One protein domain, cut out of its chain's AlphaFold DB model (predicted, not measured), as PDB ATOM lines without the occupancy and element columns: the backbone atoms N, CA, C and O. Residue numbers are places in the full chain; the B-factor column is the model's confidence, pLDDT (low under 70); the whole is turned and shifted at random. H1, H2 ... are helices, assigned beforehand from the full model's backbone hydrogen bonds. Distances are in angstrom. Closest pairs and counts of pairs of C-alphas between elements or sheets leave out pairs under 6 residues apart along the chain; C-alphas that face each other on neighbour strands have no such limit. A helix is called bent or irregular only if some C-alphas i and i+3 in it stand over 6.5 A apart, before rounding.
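Overview. This is residues 2 to 93 of the 304 residues of an uncharacterized protein of Catenibacterium mitsuokai (strain DSM 15897 / JCM 10609 / CIP 106738 / RCA14-39) (UniProt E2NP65). Three helices follow one another along a long, thin rod, running the same way in staggered fashion: H1 makes one end, H2 is in the middle, and H3 makes the other end. Two long loops, residues 25 to 39 and 56 to 72, fold back between them, and the free outer parts of H1, residues 2 to 12, and of H3 with the last residue, residues 88 to 93, stick out and add to the length. The printed part has 92 residues with three named helices, in the order H1, H2, H3, and no named strand; the class is all helix. It is loose, with a radius of gyration of the C-alphas of 17.4 A, and spans 69 by 21 by 18 A.

Arrangement. H1, residues 2 to 24, is the longest helix by residues. With residues 17 to 24 alone it only just touches residues 40 to 44 of H2, residues 40 to 55, with 3 pairs of C-alphas within 8 A. The closest C-alphas are those of Trp 20 and Val 40, 6.8 A apart. H1 and H2 run the same way at a shallow tilt of 31 degrees. With residues 48 to 55 alone, H2 touches residues 73 to 81 of H3, residues 73 to 92; the closest C-alphas, of Val 55 and Glu 77, are 6.3 A apart. These two run the same way at a shallow tilt of 29 degrees. H1 and H3 are close but not clearly touching: their closest C-alphas, of Tyr 24 and Phe 73, are 7.7 A apart. Every O i to N i+4 pair is within hydrogen-bond range in H2; the counts are 18 of 19 in H1 and 14 of 16 in H3.

Along the chain. H1 begins at C-alpha 2, (29.629, 13.230, -25.494), and is 33.9 A long from first to last C-alpha. H2 begins at C-alpha 40, (28.536, 40.345, -26.891), and is 22.2 A long. H3 is 27.6 A long and ends at C-alpha 92, (41.210, 79.061, -30.990). It has a kink of 34 degrees near residue 86 and is irregular, but only just: C-alphas 86 and 89 are 6.8 A apart.

Size, cuts and confidence. The C-alphas of Arg 2 and Glu 93, the two farthest apart, are 69.8 A apart. Without the stretches that stand free, the body of 75 residues spans 44 by 18 by 18 A. The printed part has no cut. Both links are long: 15 residues from H1 to H2 and 17 from H2 to H3. The mean pLDDT of the printed part is 86.6; residues 2 to 4 and 91 to 93 are under 70.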
ATOM      1  N   ARG A   2      29.281  11.859 -25.952       60.31
ATOM      2  CA  ARG A   2      29.629  13.230 -25.494       60.31
ATOM      3  C   ARG A   2      30.524  14.074 -26.433       60.31
ATOM      4  O   ARG A   2      30.313  15.274 -26.529       60.31
ATOM      5  N   LYS A   3      31.475  13.476 -27.169       61.84
ATOM      6  CA  LYS A   3      32.453  14.230 -27.995       61.84
ATOM      7  C   LYS A   3      31.846  14.968 -29.202       61.84
ATOM      8  O   LYS A   3      32.255  16.083 -29.493       61.84
ATOM      9  N   ARG A   4      30.844  14.384 -29.879       63.97
ATOM     10  CA  ARG A   4      30.159  15.032 -31.022       63.97
ATOM     11  C   ARG A   4      29.339  16.259 -30.599       63.97
ATOM     12  O   ARG A   4      29.228  17.200 -31.371       63.97
ATOM     13  N   SER A   5      28.811  16.265 -29.372       76.69
ATOM     14  CA  SER A   5      28.028  17.386 -28.830       76.69
ATOM     15  C   SER A   5      28.886  18.617 -28.519       76.69
ATOM     16  O   SER A   5      28.427  19.734 -28.724       76.69
ATOM     17  N   LEU A   6      30.121  18.418 -28.045       82.31
ATOM     18  CA  LEU A   6      31.056  19.504 -27.722       82.31
ATOM     19  C   LEU A   6      31.566  20.218 -28.980       82.31
ATOM     20  O   LEU A   6      31.623  21.440 -29.006       82.31
ATOM     21  N   LEU A   7      31.864  19.464 -30.044       82.25
ATOM     22  CA  LEU A   7      32.286  20.036 -31.329       82.25
ATOM     23  C   LEU A   7      31.187  20.892 -31.966       82.25
ATOM     24  O   LEU A   7      31.454  21.998 -32.419       82.25
ATOM     25  N   LEU A   8      29.940  20.407 -31.963       85.19
ATOM     26  CA  LEU A   8      28.802  21.177 -32.472       85.19
ATOM     27  C   LEU A   8      28.565  22.454 -31.662       85.19
ATOM     28  O   LEU A   8      28.210  23.474 -32.242       85.19
ATOM     29  N   TYR A   9      28.766  22.407 -30.342       87.25
ATOM     30  CA  TYR A   9      28.678  23.588 -29.487       87.25
ATOM     31  C   TYR A   9      29.765  24.612 -29.832       87.25
ATOM     32  O   TYR A   9      29.430  25.760 -30.097       87.25
ATOM     33  N   ALA A  10      31.027  24.178 -29.927       87.88
ATOM     34  CA  ALA A  10      32.152  25.048 -30.265       87.88
ATOM     35  C   ALA A  10      31.983  25.719 -31.637       87.88
ATOM     36  O   ALA A  10      32.140  26.926 -31.750       87.88
ATOM     37  N   VAL A  11      31.575  24.974 -32.672       89.50
ATOM     38  CA  VAL A  11      31.306  25.553 -34.004       89.50
ATOM     39  C   VAL A  11      30.201  26.605 -33.941       89.50
ATOM     40  O   VAL A  11      30.319  27.670 -34.538       89.50
ATOM     41  N   ARG A  12      29.127  26.331 -33.197       90.56
ATOM     42  CA  ARG A  12      28.000  27.261 -33.069       90.56
ATOM     43  C   ARG A  12      28.369  28.524 -32.296       90.56
ATOM     44  O   ARG A  12      27.777  29.570 -32.550       90.56
ATOM     45  N   ASP A  13      29.283  28.398 -31.344       91.44
ATOM     46  CA  ASP A  13      29.834  29.513 -30.586       91.44
ATOM     47  C   ASP A  13      30.741  30.383 -31.466       91.44
ATOM     48  O   ASP A  13      30.477  31.573 -31.600       91.44
ATOM     49  N   MET A  14      31.689  29.781 -32.195       93.19
ATOM     50  CA  MET A  14      32.549  30.505 -33.144       93.19
ATOM     51  C   MET A  14      31.728  31.279 -34.183       93.19
ATOM     52  O   MET A  14      31.875  32.488 -34.305       93.19
ATOM     53  N   MET A  15      30.751  30.627 -34.825       93.50
ATOM     54  CA  MET A  15      29.862  31.293 -35.789       93.50
ATOM     55  C   MET A  15      29.028  32.426 -35.173       93.50
ATOM     56  O   MET A  15      28.531  33.291 -35.892       93.50
ATOM     57  N   ARG A  16      28.774  32.398 -33.859       94.31
ATOM     58  CA  ARG A  16      28.082  33.488 -33.165       94.31
ATOM     59  C   ARG A  16      29.030  34.658 -32.935       94.31
ATOM     60  O   ARG A  16      28.613  35.787 -33.166       94.31
ATOM     61  N   LYS A  17      30.256  34.376 -32.496       94.50
ATOM     62  CA  LYS A  17      31.291  35.384 -32.264       94.50
ATOM     63  C   LYS A  17      31.705  36.064 -33.572       94.50
ATOM     64  O   LYS A  17      31.774  37.286 -33.604       94.50
ATOM     65  N   ASP A  18      31.843  35.326 -34.674       94.00
ATOM     66  CA  ASP A  18      32.128  35.909 -35.999       94.00
ATOM     67  C   ASP A  18      31.070  36.933 -36.425       94.00
ATOM     68  O   ASP A  18      31.399  38.021 -36.891       94.00
ATOM     69  N   LYS A  19      29.791  36.657 -36.144       94.88
ATOM     70  CA  LYS A  19      28.704  37.622 -36.381       94.88
ATOM     71  C   LYS A  19      28.791  38.873 -35.506       94.88
ATOM     72  O   LYS A  19      28.151  39.869 -35.833       94.88
ATOM     73  N   TRP A  20      29.487  38.831 -34.369       95.62
ATOM     74  CA  TRP A  20      29.752  40.036 -33.582       95.62
ATOM     75  C   TRP A  20      30.774  40.915 -34.292       95.62
ATOM     76  O   TRP A  20      30.518  42.107 -34.445       95.62
ATOM     77  N   ALA A  21      31.875  40.324 -34.767       92.88
ATOM     78  CA  ALA A  21      32.899  41.034 -35.527       92.88
ATOM     79  C   ALA A  21      32.309  41.666 -36.793       92.88
ATOM     80  O   ALA A  21      32.386  42.879 -36.945       92.88
ATOM     81  N   GLU A  22      31.584  40.892 -37.609       92.06
ATOM     82  CA  GLU A  22      30.906  41.394 -38.817       92.06
ATOM     83  C   GLU A  22      29.974  42.586 -38.542       92.06
ATOM     84  O   GLU A  22      29.788  43.446 -39.399       92.06
ATOM     85  N   ARG A  23      29.347  42.626 -37.361       93.19
ATOM     86  CA  ARG A  23      28.337  43.633 -37.026       93.19
ATOM     87  C   ARG A  23      28.911  44.898 -36.398       93.19
ATOM     88  O   ARG A  23      28.350  45.966 -36.618       93.19
ATOM     89  N   TYR A  24      29.920  44.762 -35.544       92.50
ATOM     90  CA  TYR A  24      30.376  45.843 -34.663       92.50
ATOM     91  C   TYR A  24      31.816  46.287 -34.928       92.50
ATOM     92  O   TYR A  24      32.181  47.386 -34.534       92.50
ATOM     93  N   ASN A  25      32.614  45.451 -35.593       92.19
ATOM     94  CA  ASN A  25      33.983  45.756 -36.004       92.19
ATOM     95  C   ASN A  25      34.223  45.209 -37.424       92.19
ATOM     96  O   ASN A  25      35.054  44.307 -37.605       92.19
ATOM     97  N   PRO A  26      33.427  45.658 -38.419       88.94
ATOM     98  CA  PRO A  26      33.628  45.239 -39.799       88.94
ATOM     99  C   PRO A  26      35.066  45.554 -40.224       88.94
ATOM    100  O   PRO A  26      35.667  46.523 -39.762       88.94
ATOM    101  N   ASP A  27      35.633  44.679 -41.050       87.25
ATOM    102  CA  ASP A  27      37.013  44.773 -41.546       87.25
ATOM    103  C   ASP A  27      38.111  44.758 -40.466       87.25
ATOM    104  O   ASP A  27      39.275  44.995 -40.778       87.25
ATOM    105  N   GLN A  28      37.769  44.422 -39.212       85.69
ATOM    106  CA  GLN A  28      38.706  44.392 -38.081       85.69
ATOM    107  C   GLN A  28      39.440  45.730 -37.889       85.69
ATOM    108  O   GLN A  28      40.638  45.759 -37.612       85.69
ATOM    109  N   ARG A  29      38.708  46.845 -38.037       87.31
ATOM    110  CA  ARG A  29      39.234  48.213 -37.894       87.31
ATOM    111  C   ARG A  29      39.919  48.451 -36.543       87.31
ATOM    112  O   ARG A  29      40.903  49.178 -36.487       87.31
ATOM    113  N   PHE A  30      39.417  47.817 -35.483       91.94
ATOM    114  CA  PHE A  30      39.988  47.863 -34.135       91.94
ATOM    115  C   PHE A  30      40.601  46.515 -33.763       91.94
ATOM    116  O   PHE A  30      40.052  45.463 -34.111       91.94
ATOM    117  N   ASN A  31      41.711  46.526 -33.023       90.94
ATOM    118  CA  ASN A  31      42.468  45.322 -32.672       90.94
ATOM    119  C   ASN A  31      41.847  44.551 -31.486       90.94
ATOM    120  O   ASN A  31      42.522  44.183 -30.528       90.94
ATOM    121  N   VAL A  32      40.540  44.292 -31.563       93.12
ATOM    122  CA  VAL A  32      39.756  43.591 -30.541       93.12
ATOM    123  C   VAL A  32      39.251  42.277 -31.116       93.12
ATOM    124  O   VAL A  32      38.410  42.246 -32.017       93.12
ATOM    125  N   SER A  33      39.754  41.171 -30.575       93.12
ATOM    126  CA  SER A  33      39.348  39.822 -30.969       93.12
ATOM    127  C   SER A  33      38.000  39.457 -30.344       93.12
ATOM    128  O   SER A  33      37.847  39.428 -29.125       93.12
ATOM    129  N   GLN A  34      37.021  39.075 -31.170       93.94
ATOM    130  CA  GLN A  34      35.719  38.579 -30.705       93.94
ATOM    131  C   GLN A  34      35.828  37.302 -29.862       93.94
ATOM    132  O   GLN A  34      34.911  36.958 -29.116       93.94
ATOM    133  N   TYR A  35      36.928  36.562 -30.017       93.38
ATOM    134  CA  TYR A  35      37.131  35.270 -29.377       93.38
ATOM    135  C   TYR A  35      37.545  35.381 -27.912       93.38
ATOM    136  O   TYR A  35      37.300  34.425 -27.169       93.38
ATOM    137  N   ASP A  36      38.056  36.542 -27.502       95.38
ATOM    138  CA  ASP A  36      38.580  36.793 -26.155       95.38
ATOM    139  C   ASP A  36      37.464  37.035 -25.124       95.38
ATOM    140  O   ASP A  36      37.705  36.987 -23.922       95.38
ATOM    141  N   TYR A  37      36.224  37.215 -25.591       95.38
ATOM    142  CA  TYR A  37      35.069  37.570 -24.764       95.38
ATOM    143  C   TYR A  37      33.996  36.480 -24.785       95.38
ATOM    144  O   TYR A  37      33.768  35.832 -25.811       95.38
ATOM    145  N   GLU A  38      33.312  36.258 -23.662       92.56
ATOM    146  CA  GLU A  38      32.256  35.240 -23.548       92.56
ATOM    147  C   GLU A  38      30.894  35.775 -24.000       92.56
ATOM    148  O   GLU A  38      30.039  35.020 -24.482       92.56
ATOM    149  N   THR A  39      30.694  37.088 -23.883       94.81
ATOM    150  CA  THR A  39      29.440  37.758 -24.216       94.81
ATOM    151  C   THR A  39      29.628  38.895 -25.220       94.81
ATOM    152  O   THR A  39      30.682  39.513 -25.327       94.81
ATOM    153  N   VAL A  40      28.552  39.212 -25.948       94.44
ATOM    154  CA  VAL A  40      28.536  40.345 -26.891       94.44
ATOM    155  C   VAL A  40      28.674  41.694 -26.182       94.44
ATOM    156  O   VAL A  40      29.096  42.658 -26.806       94.44
ATOM    157  N   ALA A  41      28.280  41.769 -24.906       94.50
ATOM    158  CA  ALA A  41      28.380  42.986 -24.111       94.50
ATOM    159  C   ALA A  41      29.845  43.288 -23.785       94.50
ATOM    160  O   ALA A  41      30.310  44.364 -24.122       94.50
ATOM    161  N   GLU A  42      30.586  42.302 -23.268       96.06
ATOM    162  CA  GLU A  42      32.023  42.438 -22.985       96.06
ATOM    163  C   GLU A  42      32.824  42.784 -24.248       96.06
ATOM    164  O   GLU A  42      33.677  43.662 -24.217       96.06
ATOM    165  N   TYR A  43      32.504  42.143 -25.378       95.56
ATOM    166  CA  TYR A  43      33.129  42.464 -26.661       95.56
ATOM    167  C   TYR A  43      32.837  43.903 -27.122       95.56
ATOM    168  O   TYR A  43      33.726  44.588 -27.621       95.56
ATOM    169  N   LEU A  44      31.591  44.367 -26.970       95.19
ATOM    170  CA  LEU A  44      31.221  45.743 -27.305       95.19
ATOM    171  C   LEU A  44      31.879  46.760 -26.380       95.19
ATOM    172  O   LEU A  44      32.271  47.817 -26.857       95.19
ATOM    173  N   ASP A  45      31.996  46.463 -25.090       95.19
ATOM    174  CA  ASP A  45      32.654  47.356 -24.140       95.19
ATOM    175  C   ASP A  45      34.144  47.486 -24.470       95.19
ATOM    176  O   ASP A  45      34.633  48.604 -24.576       95.19
ATOM    177  N   ALA A  46      34.830  46.384 -24.795       94.94
ATOM    178  CA  ALA A  46      36.214  46.439 -25.267       94.94
ATOM    179  C   ALA A  46      36.389  47.253 -26.561       94.94
ATOM    180  O   ALA A  46      37.349  48.003 -26.691       94.94
ATOM    181  N   LEU A  47      35.454  47.145 -27.512       95.44
ATOM    182  CA  LEU A  47      35.476  47.989 -28.712       95.44
ATOM    183  C   LEU A  47      35.294  49.472 -28.385       95.44
ATOM    184  O   LEU A  47      35.934  50.309 -29.006       95.44
ATOM    185  N   ARG A  48      34.418  49.808 -27.436       94.38
ATOM    186  CA  ARG A  48      34.140  51.200 -27.061       94.38
ATOM    187  C   ARG A  48      35.332  51.880 -26.397       94.38
ATOM    188  O   ARG A  48      35.492  53.079 -26.595       94.38
ATOM    189  N   GLU A  49      36.157  51.136 -25.664       92.38
ATOM    190  CA  GLU A  49      37.433  51.647 -25.146       92.38
ATOM    191  C   GLU A  49      38.370  52.048 -26.297       92.38
ATOM    192  O   GLU A  49      38.859  53.173 -26.331       92.38
ATOM    193  N   GLU A  50      38.518  51.199 -27.317       94.06
ATOM    194  CA  GLU A  50      39.322  51.528 -28.507       94.06
ATOM    195  C   GLU A  50      38.725  52.689 -29.316       94.06
ATOM    196  O   GLU A  50      39.451  53.508 -29.876       94.06
ATOM    197  N   TRP A  51      37.390  52.788 -29.391       94.00
ATOM    198  CA  TRP A  51      36.722  53.913 -30.050       94.00
ATOM    199  C   TRP A  51      37.043  55.231 -29.352       94.00
ATOM    200  O   TRP A  51      37.330  56.218 -30.030       94.00
ATOM    201  N   LYS A  52      37.003  55.240 -28.012       89.12
ATOM    202  CA  LYS A  52      37.380  56.395 -27.196       89.12
ATOM    203  C   LYS A  52      38.823  56.797 -27.448       89.12
ATOM    204  O   LYS A  52      39.050  57.941 -27.813       89.12
ATOM    205  N   GLU A  53      39.759  55.858 -27.348       87.31
ATOM    206  CA  GLU A  53      41.181  56.141 -27.561       87.31
ATOM    207  C   GLU A  53      41.463  56.671 -28.978       87.31
ATOM    208  O   GLU A  53      42.313  57.539 -29.161       87.31
ATOM    209  N   TYR A  54      40.717  56.204 -29.984       88.62
ATOM    210  CA  TYR A  54      40.880  56.656 -31.365       88.62
ATOM    211  C   TYR A  54      40.332  58.069 -31.626       88.62
ATOM    212  O   TYR A  54      40.999  58.863 -32.287       88.62
ATOM    213  N   VAL A  55      39.114  58.376 -31.164       86.44
ATOM    214  CA  VAL A  55      38.425  59.648 -31.483       86.44
ATOM    215  C   VAL A  55      38.741  60.742 -30.471       86.44
ATOM    216  O   VAL A  55      38.860  61.910 -30.829       86.44
ATOM    217  N   ASP A  56      38.877  60.368 -29.205       82.06
ATOM    218  CA  ASP A  56      39.066  61.281 -28.089       82.06
ATOM    219  C   ASP A  56      40.218  60.814 -27.179       82.06
ATOM    220  O   ASP A  56      40.014  60.500 -26.004       82.06
ATOM    221  N   PRO A  57      41.460  60.777 -27.700       80.44
ATOM    222  CA  PRO A  57      42.632  60.317 -26.947       80.44
ATOM    223  C   PRO A  57      42.952  61.171 -25.710       80.44
ATOM    224  O   PRO A  57      43.802  60.793 -24.906       80.44
ATOM    225  N   PHE A  58      42.317  62.335 -25.570       74.56
ATOM    226  CA  PHE A  58      42.522  63.271 -24.467       74.56
ATOM    227  C   PHE A  58      41.317  63.360 -23.522       74.56
ATOM    228  O   PHE A  58      41.313  64.239 -22.663       74.56
ATOM    229  N   GLU A  59      40.315  62.486 -23.678       77.06
ATOM    230  CA  GLU A  59      39.108  62.444 -22.835       77.06
ATOM    231  C   GLU A  59      38.372  63.804 -22.766       77.06
ATOM    232  O   GLU A  59      37.782  64.179 -21.755       77.06
ATOM    233  N   ILE A  60      38.409  64.588 -23.848       72.56
ATOM    234  CA  ILE A  60      37.779  65.912 -23.945       72.56
ATOM    235  C   ILE A  60      36.250  65.789 -24.029       72.56
ATOM    236  O   ILE A  60      35.519  66.654 -23.541       72.56
ATOM    237  N   CYS A  61      35.752  64.727 -24.659       76.88
ATOM    238  CA  CYS A  61      34.332  64.430 -24.828       76.88
ATOM    239  C   CYS A  61      33.723  63.737 -23.601       76.88
ATOM    240  O   CYS A  61      32.497  63.548 -23.549       76.88
ATOM    241  N   ASP A  62      34.544  63.348 -22.619       74.88
ATOM    242  CA  ASP A  62      34.083  62.632 -21.437       74.88
ATOM    243  C   ASP A  62      33.090  63.483 -20.627       74.88
ATOM    244  O   ASP A  62      33.302  64.653 -20.316       74.88
ATOM    245  N   GLY A  63      31.934  62.887 -20.323       72.44
ATOM    246  CA  GLY A  63      30.799  63.563 -19.684       72.44
ATOM    247  C   GLY A  63      29.776  64.172 -20.652       72.44
ATOM    248  O   GLY A  63      28.640  64.412 -20.241       72.44
ATOM    249  N   TYR A  64      30.118  64.328 -21.934       81.12
ATOM    250  CA  TYR A  64      29.226  64.880 -22.962       81.12
ATOM    251  C   TYR A  64      28.753  63.806 -23.942       81.12
ATOM    252  O   TYR A  64      27.547  63.642 -24.153       81.12
ATOM    253  N   VAL A  65      29.687  63.018 -24.483       84.88
ATOM    254  CA  VAL A  65      29.390  61.930 -25.423       84.88
ATOM    255  C   VAL A  65      29.633  60.586 -24.746       84.88
ATOM    256  O   VAL A  65      30.739  60.065 -24.669       84.88
ATOM    257  N   ASP A  66      28.555  59.996 -24.237       89.50
ATOM    258  CA  ASP A  66      28.603  58.683 -23.591       89.50
ATOM    259  C   ASP A  66      28.693  57.558 -24.636       89.50
ATOM    260  O   ASP A  66      27.677  57.129 -25.199       89.50
ATOM    261  N   VAL A  67      29.911  57.048 -24.854       91.12
ATOM    262  CA  VAL A  67      30.218  55.948 -25.788       91.12
ATOM    263  C   VAL A  67      29.348  54.700 -25.554       91.12
ATOM    264  O   VAL A  67      29.010  53.981 -26.499       91.12
ATOM    265  N   SER A  68      28.896  54.453 -24.316       90.75
ATOM    266  CA  SER A  68      28.098  53.268 -23.971       90.75
ATOM    267  C   SER A  68      26.717  53.258 -24.643       90.75
ATOM    268  O   SER A  68      26.109  52.192 -24.828       90.75
ATOM    269  N   LYS A  69      26.232  54.426 -25.090       92.81
ATOM    270  CA  LYS A  69      24.973  54.577 -25.838       92.81
ATOM    271  C   LYS A  69      25.088  54.121 -27.290       92.81
ATOM    272  O   LYS A  69      24.067  53.839 -27.927       92.81
ATOM    273  N   TYR A  70      26.305  53.995 -27.809       91.88
ATOM    274  CA  TYR A  70      26.562  53.698 -29.210       91.88
ATOM    275  C   TYR A  70      26.843  52.211 -29.420       91.88
ATOM    276  O   TYR A  70      27.389  51.508 -28.566       91.88
ATOM    277  N   LYS A  71      26.390  51.702 -30.568       90.50
ATOM    278  CA  LYS A  71      26.585  50.307 -30.995       90.50
ATOM    279  C   LYS A  71      27.379  50.196 -32.291       90.50
ATOM    280  O   LYS A  71      27.640  49.080 -32.716       90.50
ATOM    281  N   ASN A  72      27.707  51.311 -32.929       89.88
ATOM    282  CA  ASN A  72      28.619  51.361 -34.060       89.88
ATOM    283  C   ASN A  72      29.561  52.541 -33.868       89.88
ATOM    284  O   ASN A  72      29.185  53.549 -33.263       89.88
ATOM    285  N   PHE A  73      30.753  52.387 -34.422       92.19
ATOM    286  CA  PHE A  73      31.796  53.383 -34.339       92.19
ATOM    287  C   PHE A  73      31.398  54.676 -35.054       92.19
ATOM    288  O   PHE A  73      31.509  55.737 -34.463       92.19
ATOM    289  N   GLU A  74      30.832  54.599 -36.263       92.75
ATOM    290  CA  GLU A  74      30.598  55.790 -37.097       92.75
ATOM    291  C   GLU A  74      29.646  56.792 -36.432       92.75
ATOM    292  O   GLU A  74      29.836  57.991 -36.556       92.75
ATOM    293  N   LYS A  75      28.635  56.320 -35.683       93.94
ATOM    294  CA  LYS A  75      27.736  57.237 -34.958       93.94
ATOM    295  C   LYS A  75      28.379  57.835 -33.717       93.94
ATOM    296  O   LYS A  75      27.974  58.912 -33.297       93.94
ATOM    297  N   TYR A  76      29.278  57.091 -33.075       93.38
ATOM    298  CA  TYR A  76      30.036  57.616 -31.949       93.38
ATOM    299  C   TYR A  76      31.031  58.671 -32.440       93.38
ATOM    300  O   TYR A  76      31.039  59.767 -31.899       93.38
ATOM    301  N   GLU A  77      31.786  58.359 -33.495       93.56
ATOM    302  CA  GLU A  77      32.723  59.266 -34.162       93.56
ATOM    303  C   GLU A  77      32.022  60.551 -34.606       93.56
ATOM    304  O   GLU A  77      32.478  61.627 -34.252       93.56
ATOM    305  N   GLU A  78      30.871  60.455 -35.280       92.44
ATOM    306  CA  GLU A  78      30.073  61.621 -35.684       92.44
ATOM    307  C   GLU A  78      29.675  62.496 -34.483       92.44
ATOM    308  O   GLU A  78      29.886  63.704 -34.506       92.44
ATOM    309  N   ALA A  79      29.153  61.896 -33.408       88.88
ATOM    310  CA  ALA A  79      28.714  62.643 -32.228       88.88
ATOM    311  C   ALA A  79      29.879  63.256 -31.430       88.88
ATOM    312  O   ALA A  79      29.758  64.357 -30.895       88.88
ATOM    313  N   ALA A  80      30.997  62.538 -31.326       88.06
ATOM    314  CA  ALA A  80      32.205  63.029 -30.680       88.06
ATOM    315  C   ALA A  80      32.845  64.151 -31.506       88.06
ATOM    316  O   ALA A  80      33.190  65.183 -30.941       88.06
ATOM    317  N   GLN A  81      32.915  64.007 -32.830       86.00
ATOM    318  CA  GLN A  81      33.434  65.045 -33.715       86.00
ATOM    319  C   GLN A  81      32.555  66.298 -33.692       86.00
ATOM    320  O   GLN A  81      33.088  67.389 -33.561       86.00
ATOM    321  N   GLU A  82      31.224  66.164 -33.712       85.94
ATOM    322  CA  GLU A  82      30.304  67.301 -33.555       85.94
ATOM    323  C   GLU A  82      30.578  68.074 -32.252       85.94
ATOM    324  O   GLU A  82      30.576  69.308 -32.229       85.94
ATOM    325  N   TYR A  83      30.854  67.360 -31.157       82.19
ATOM    326  CA  TYR A  83      31.205  67.980 -29.883       82.19
ATOM    327  C   TYR A  83      32.602  68.620 -29.897       82.19
ATOM    328  O   TYR A  83      32.768  69.729 -29.393       82.19
ATOM    329  N   LEU A  84      33.596  67.958 -30.489       79.06
ATOM    330  CA  LEU A  84      34.944  68.507 -30.646       79.06
ATOM    331  C   LEU A  84      34.937  69.771 -31.511       79.06
ATOM    332  O   LEU A  84      35.550  70.758 -31.117       79.06
ATOM    333  N   ASP A  85      34.183  69.781 -32.610       79.06
ATOM    334  CA  ASP A  85      33.986  70.949 -33.475       79.06
ATOM    335  C   ASP A  85      33.295  72.084 -32.702       79.06
ATOM    336  O   ASP A  85      33.676  73.251 -32.805       79.06
ATOM    337  N   ARG A  86      32.323  71.752 -31.838       75.25
ATOM    338  CA  ARG A  86      31.709  72.722 -30.918       75.25
ATOM    339  C   ARG A  86      32.705  73.285 -29.901       75.25
ATOM    340  O   ARG A  86      32.480  74.383 -29.402       75.25
ATOM    341  N   LEU A  87      33.769  72.568 -29.556       73.12
ATOM    342  CA  LEU A  87      34.824  73.060 -28.667       73.12
ATOM    343  C   LEU A  87      35.984  73.726 -29.410       73.12
ATOM    344  O   LEU A  87      36.813  74.359 -28.762       73.12
ATOM    345  N   ASP A  88      36.054  73.607 -30.734       74.00
ATOM    346  CA  ASP A  88      37.180  74.109 -31.521       74.00
ATOM    347  C   ASP A  88      37.330  75.628 -31.373       74.00
ATOM    348  O   ASP A  88      38.407  76.128 -31.046       74.00
ATOM    349  N   TRP A  89      36.216  76.369 -31.424       72.06
ATOM    350  CA  TRP A  89      36.240  77.815 -31.183       72.06
ATOM    351  C   TRP A  89      36.713  78.187 -29.772       72.06
ATOM    352  O   TRP A  89      37.310  79.244 -29.601       72.06
ATOM    353  N   LYS A  90      36.521  77.316 -28.772       71.06
ATOM    354  CA  LYS A  90      36.986  77.556 -27.395       71.06
ATOM    355  C   LYS A  90      38.498  77.379 -27.230       71.06
ATOM    356  O   LYS A  90      39.043  77.834 -26.234       71.06
ATOM    357  N   LYS A  91      39.168  76.687 -28.163       64.50
ATOM    358  CA  LYS A  91      40.634  76.516 -28.175       64.50
ATOM    359  C   LYS A  91      41.343  77.583 -29.006       64.50
ATOM    360  O   LYS A  91      42.513  77.857 -28.757       64.50
ATOM    361  N   VAL A  92      40.659  78.098 -30.027       61.06
ATOM    362  CA  VAL A  92      41.210  79.061 -30.990       61.06
ATOM    363  C   VAL A  92      41.031  80.498 -30.514       61.06
ATOM    364  O   VAL A  92      41.912  81.318 -30.764       61.06
ATOM    365  N   GLU A  93      39.922  80.810 -29.837       64.00
ATOM    366  CA  GLU A  93      39.733  82.153 -29.298       64.00
ATOM    367  C   GLU A  93      40.752  82.431 -28.189       64.00
ATOM    368  O   GLU A  93      40.886  81.616 -27.268       64.00
TER     369      GLU A  93